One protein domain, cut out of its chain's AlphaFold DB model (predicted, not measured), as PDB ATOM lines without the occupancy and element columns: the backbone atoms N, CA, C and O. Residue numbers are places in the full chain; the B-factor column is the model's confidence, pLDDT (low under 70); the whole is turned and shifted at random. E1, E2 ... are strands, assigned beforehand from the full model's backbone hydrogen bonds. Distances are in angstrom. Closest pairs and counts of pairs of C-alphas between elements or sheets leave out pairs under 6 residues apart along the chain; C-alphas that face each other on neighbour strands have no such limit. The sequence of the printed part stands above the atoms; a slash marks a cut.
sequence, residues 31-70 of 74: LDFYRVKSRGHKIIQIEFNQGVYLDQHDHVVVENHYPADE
ATOM      1  N   LEU A  31      95.816 -17.749 -71.787       94.19
ATOM      2  CA  LEU A  31      94.841 -17.987 -72.849       94.19
ATOM      3  C   LEU A  31      93.731 -16.934 -72.802       94.19
ATOM      4  O   LEU A  31      93.151 -16.688 -71.743       94.19
ATOM      5  N   ASP A  32      93.377 -16.386 -73.958       93.56
ATOM      6  CA  ASP A  32      92.301 -15.409 -74.081       93.56
ATOM      7  C   ASP A  32      91.003 -16.117 -74.439       93.56
ATOM      8  O   ASP A  32      90.905 -16.776 -75.480       93.56
ATOM      9  N   PHE A  33      89.996 -15.999 -73.571       95.12
ATOM     10  CA  PHE A  33      88.677 -16.565 -73.825       95.12
ATOM     11  C   PHE A  33      88.107 -16.022 -75.139       95.12
ATOM     12  O   PHE A  33      87.989 -14.813 -75.325       95.12
ATOM     13  N   TYR A  34      87.698 -16.929 -76.026       95.19
ATOM     14  CA  TYR A  34      87.026 -16.573 -77.268       95.19
ATOM     15  C   TYR A  34      85.521 -16.824 -77.169       95.19
ATOM     16  O   TYR A  34      84.716 -15.905 -77.325       95.19
ATOM     17  N   ARG A  35      85.112 -18.076 -76.916       95.50
ATOM     18  CA  ARG A  35      83.689 -18.434 -76.782       95.50
ATOM     19  C   ARG A  35      83.463 -19.785 -76.118       95.50
ATOM     20  O   ARG A  35      84.312 -20.671 -76.146       95.50
ATOM     21  N   VAL A  36      82.236 -19.994 -75.649       95.75
ATOM     22  CA  VAL A  36      81.711 -21.321 -75.301       95.75
ATOM     23  C   VAL A  36      81.011 -21.923 -76.520       95.75
ATOM     24  O   VAL A  36      80.180 -21.268 -77.152       95.75
ATOM     25  N   LYS A  37      81.319 -23.178 -76.860       95.62
ATOM     26  CA  LYS A  37      80.738 -23.869 -78.018       95.62
ATOM     27  C   LYS A  37      80.322 -25.300 -77.698       95.62
ATOM     28  O   LYS A  37      81.089 -26.075 -77.134       95.62
ATOM     29  N   SER A  38      79.121 -25.677 -78.132       94.88
ATOM     30  CA  SER A  38      78.678 -27.072 -78.091       94.88
ATOM     31  C   SER A  38      79.381 -27.913 -79.163       94.88
ATOM     32  O   SER A  38      79.511 -27.503 -80.322       94.88
ATOM     33  N   ARG A  39      79.833 -29.108 -78.780       90.38
ATOM     34  CA  ARG A  39      80.492 -30.096 -79.642       90.38
ATOM     35  C   ARG A  39      79.775 -31.441 -79.522       90.38
ATOM     36  O   ARG A  39      80.195 -32.349 -78.816       90.38
ATOM     37  N   GLY A  40      78.669 -31.582 -80.242       89.31
ATOM     38  CA  GLY A  40      77.840 -32.786 -80.177       89.31
ATOM     39  C   GLY A  40      76.936 -32.803 -78.943       89.31
ATOM     40  O   GLY A  40      76.641 -31.768 -78.357       89.31
ATOM     41  N   HIS A  41      76.448 -33.983 -78.562       85.56
ATOM     42  CA  HIS A  41      75.280 -34.077 -77.680       85.56
ATOM     43  C   HIS A  41      75.551 -33.715 -76.204       85.56
ATOM     44  O   HIS A  41      74.614 -33.382 -75.485       85.56
ATOM     45  N   LYS A  42      76.803 -33.803 -75.721       90.88
ATOM     46  CA  LYS A  42      77.146 -33.618 -74.290       90.88
ATOM     47  C   LYS A  42      78.556 -33.070 -74.034       90.88
ATOM     48  O   LYS A  42      79.116 -33.299 -72.966       90.88
ATOM     49  N   ILE A  43      79.157 -32.389 -75.006       92.75
ATOM     50  CA  ILE A  43      80.494 -31.807 -74.839       92.75
ATOM     51  C   ILE A  43      80.378 -30.307 -75.038       92.75
ATOM     52  O   ILE A  43      79.895 -29.845 -76.070       92.75
ATOM     53  N   ILE A  44      80.832 -29.560 -74.040       94.62
ATOM     54  CA  ILE A  44      81.022 -28.119 -74.125       94.62
ATOM     55  C   ILE A  44      82.521 -27.868 -74.225       94.62
ATOM     56  O   ILE A  44      83.305 -28.438 -73.468       94.62
ATOM     57  N   GLN A  45      82.905 -27.037 -75.181       92.88
ATOM     58  CA  GLN A  45      84.270 -26.582 -75.368       92.88
ATOM     59  C   GLN A  45      84.342 -25.097 -75.018       92.88
ATOM     60  O   GLN A  45      83.535 -24.306 -75.505       92.88
ATOM     61  N   ILE A  46      85.322 -24.731 -74.197       93.81
ATOM     62  CA  ILE A  46      85.786 -23.351 -74.076       93.81
ATOM     63  C   ILE A  46      86.860 -23.186 -75.150       93.81
ATOM     64  O   ILE A  46      87.854 -23.909 -75.151       93.81
ATOM     65  N   GLU A  47      86.595 -22.328 -76.127       93.94
ATOM     66  CA  GLU A  47      87.549 -21.975 -77.174       93.94
ATOM     67  C   GLU A  47      88.310 -20.717 -76.748       93.94
ATOM     68  O   GLU A  47      87.725 -19.801 -76.163       93.94
ATOM     69  N   PHE A  48      89.602 -20.693 -77.064       95.31
ATOM     70  CA  PHE A  48      90.508 -19.574 -76.832       95.31
ATOM     71  C   PHE A  48      90.950 -18.979 -78.172       95.31
ATOM     72  O   PHE A  48      90.808 -19.636 -79.207       95.31
ATOM     73  N   ASN A  49      91.474 -17.752 -78.161       93.62
ATOM     74  CA  ASN A  49      92.053 -17.141 -79.364       93.62
ATOM     75  C   ASN A  49      93.327 -17.882 -79.809       93.62
ATOM     76  O   ASN A  49      93.580 -18.030 -81.004       93.62
ATOM     77  N   GLN A  50      94.105 -18.385 -78.849       94.38
ATOM     78  CA  GLN A  50      95.258 -19.245 -79.097       94.38
ATOM     79  C   GLN A  50      94.815 -20.636 -79.572       94.38
ATOM     80  O   GLN A  50      93.822 -21.201 -79.099       94.38
ATOM     81  N   GLY A  51      95.593 -21.229 -80.476       92.94
ATOM     82  CA  GLY A  51      95.414 -22.613 -80.890       92.94
ATOM     83  C   GLY A  51      95.851 -23.552 -79.771       92.94
ATOM     84  O   GLY A  51      97.015 -23.546 -79.389       92.94
ATOM     85  N   VAL A  52      94.939 -24.373 -79.244       92.31
ATOM     86  CA  VAL A  52      95.255 -25.380 -78.215       92.31
ATOM     87  C   VAL A  52      94.910 -26.768 -78.737       92.31
ATOM     88  O   VAL A  52      93.743 -27.070 -79.003       92.31
ATOM     89  N   TYR A  53      95.914 -27.628 -78.882       90.75
ATOM     90  CA  TYR A  53      95.750 -28.963 -79.458       90.75
ATOM     91  C   TYR A  53      96.730 -29.980 -78.858       90.75
ATOM     92  O   TYR A  53      97.594 -29.633 -78.055       90.75
ATOM     93  N   LEU A  54      96.546 -31.261 -79.195       92.12
ATOM     94  CA  LEU A  54      97.491 -32.319 -78.836       92.12
ATOM     95  C   LEU A  54      98.425 -32.602 -80.009       92.12
ATOM     96  O   LEU A  54      97.946 -32.800 -81.125       92.12
ATOM     97  N   ASP A  55      99.729 -32.642 -79.752       93.44
ATOM     98  CA  ASP A  55     100.700 -33.102 -80.743       93.44
ATOM     99  C   ASP A  55     100.640 -34.633 -80.934       93.44
ATOM    100  O   ASP A  55      99.872 -35.352 -80.290       93.44
ATOM    101  N   GLN A  56     101.492 -35.150 -81.820       93.44
ATOM    102  CA  GLN A  56     101.615 -36.587 -82.101       93.44
ATOM    103  C   GLN A  56     102.087 -37.441 -80.903       93.44
ATOM    104  O   GLN A  56     102.059 -38.667 -80.984       93.44
ATOM    105  N   HIS A  57     102.523 -36.812 -79.809       93.00
ATOM    106  CA  HIS A  57     102.970 -37.453 -78.573       93.00
ATOM    107  C   HIS A  57     101.991 -37.223 -77.404       93.00
ATOM    108  O   HIS A  57     102.339 -37.505 -76.257       93.00
ATOM    109  N   ASP A  58     100.774 -36.732 -77.672       90.44
ATOM    110  CA  ASP A  58      99.761 -36.367 -76.670       90.44
ATOM    111  C   ASP A  58     100.188 -35.229 -75.712       90.44
ATOM    112  O   ASP A  58      99.639 -35.085 -74.607       90.44
ATOM    113  N   HIS A  59     101.143 -34.385 -76.111       92.62
ATOM    114  CA  HIS A  59     101.464 -33.157 -75.388       92.62
ATOM    115  C   HIS A  59     100.486 -32.047 -75.751       92.62
ATOM    116  O   HIS A  59     100.090 -31.906 -76.905       92.62
ATOM    117  N   VAL A  60     100.122 -31.229 -74.762       92.25
ATOM    118  CA  VAL A  60      99.342 -30.015 -75.017       92.25
ATOM    119  C   VAL A  60     100.272 -28.973 -75.621       92.25
ATOM    120  O   VAL A  60     101.253 -28.588 -74.987       92.25
ATOM    121  N   VAL A  61      99.939 -28.521 -76.825       94.12
ATOM    122  CA  VAL A  61     100.601 -27.415 -77.517       94.12
ATOM    123  C   VAL A  61      99.670 -26.210 -77.493       94.12
ATOM    124  O   VAL A  61      98.463 -26.350 -77.702       94.12
ATOM    125  N   VAL A  62     100.245 -25.040 -77.214       93.94
ATOM    126  CA  VAL A  62      99.578 -23.739 -77.277       93.94
ATOM    127  C   VAL A  62     100.315 -22.890 -78.305       93.94
ATOM    128  O   VAL A  62     101.517 -22.664 -78.171       93.94
ATOM    129  N   GLU A  63      99.602 -22.431 -79.325       92.75
ATOM    130  CA  GLU A  63     100.126 -21.565 -80.377       92.75
ATOM    131  C   GLU A  63      99.453 -20.197 -80.327       92.75
ATOM    132  O   GLU A  63      98.230 -20.074 -80.431       92.75
ATOM    133  N   ASN A  64     100.272 -19.154 -80.208       89.31
ATOM    134  CA  ASN A  64      99.805 -17.786 -80.366       89.31
ATOM    135  C   ASN A  64      99.578 -17.519 -81.853       89.31
ATOM    136  O   ASN A  64     100.526 -17.469 -82.638       89.31
ATOM    137  N   HIS A  65      98.323 -17.325 -82.240       71.44
ATOM    138  CA  HIS A  65      97.990 -16.790 -83.549       71.44
ATOM    139  C   HIS A  65      97.877 -15.275 -83.405       71.44
ATOM    140  O   HIS A  65      96.826 -14.759 -83.035       71.44
ATOM    141  N   TYR A  66      98.970 -14.559 -83.662       58.84
ATOM    142  CA  TYR A  66      98.850 -13.128 -83.913       58.84
ATOM    143  C   TYR A  66      98.018 -12.952 -85.191       58.84
ATOM    144  O   TYR A  66      98.250 -13.688 -86.162       58.84
ATOM    145  N   PRO A  67      97.032 -12.039 -85.226       55.06
ATOM    146  CA  PRO A  67      96.425 -11.666 -86.493       55.06
ATOM    147  C   PRO A  67      97.543 -11.208 -87.436       55.06
ATOM    148  O   PRO A  67      98.469 -10.519 -87.018       55.06
ATOM    149  N   ALA A  68      97.460 -11.592 -88.711       53.59
ATOM    150  CA  ALA A  68      98.462 -11.262 -89.730       53.59
ATOM    151  C   ALA A  68      98.703  -9.744 -89.916       53.59
ATOM    152  O   ALA A  68      99.628  -9.363 -90.630       53.59
ATOM    153  N   ASP A  69      97.899  -8.899 -89.263       54.97
ATOM    154  CA  ASP A  69      97.852  -7.452 -89.451       54.97
ATOM    155  C   ASP A  69      98.399  -6.635 -88.263       54.97
ATOM    156  O   ASP A  69      98.374  -5.406 -88.325       54.97
ATOM    157  N   GLU A  70      98.923  -7.258 -87.199       53.53
ATOM    158  CA  GLU A  70      99.657  -6.514 -86.165       53.53
ATOM    159  C   GLU A  70     101.171  -6.605 -86.412       53.53
ATOM    160  O   GLU A  70     101.744  -7.695 -86.337       53.53
TER     161      GLU A  70
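Overview. This is residues 31 to 70 of the 74 residues of an uncharacterized protein of Martelella alba (UniProt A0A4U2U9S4). Two strand hairpins, E1 with E2 and E3 with E4, meet at a corner through residues 49 and 50 and spread as an open V, with a tail of residues 64 to 70 after E4. The printed part has 40 residues and four named strands, E1 to E4, in two antiparallel two-stranded sheets; the class is all strand, though under half of the residues, 19, are in named elements. It is loose, with a radius of gyration of the C-alphas of 12.4 A, and flat, spanning 37 by 27 by 14 A.

Arrangement. E1, residues 33 to 38, and E2, residues 44 to 48, form an antiparallel hairpin at 156 degrees; N 37 and O 45 are within hydrogen-bond range at 2.8 A. E3, residues 51 to 54, and E4, residues 60 to 63, form another at 155 degrees, with N 63 and O 51 at 2.8 A. E2 and E3 meet only through their link; E1 is apart from E3 and E4, and E2 from E4.

Along the chain. E1 begins at C-alpha 33 (88.677, -16.565, -73.825) and is 15.1 A long; E2 is 13.1 A, E3 10.1 A. E4, 10.0 A, ends at C-alpha 63 (100.126, -21.565, -80.377).

Size, cuts and confidence. The C-alphas farthest apart, of His 41 and Glu 70, are 37.8 A apart. The printed part has no cut, and its three links are tight. Residues 66 to 70 have pLDDT under 70.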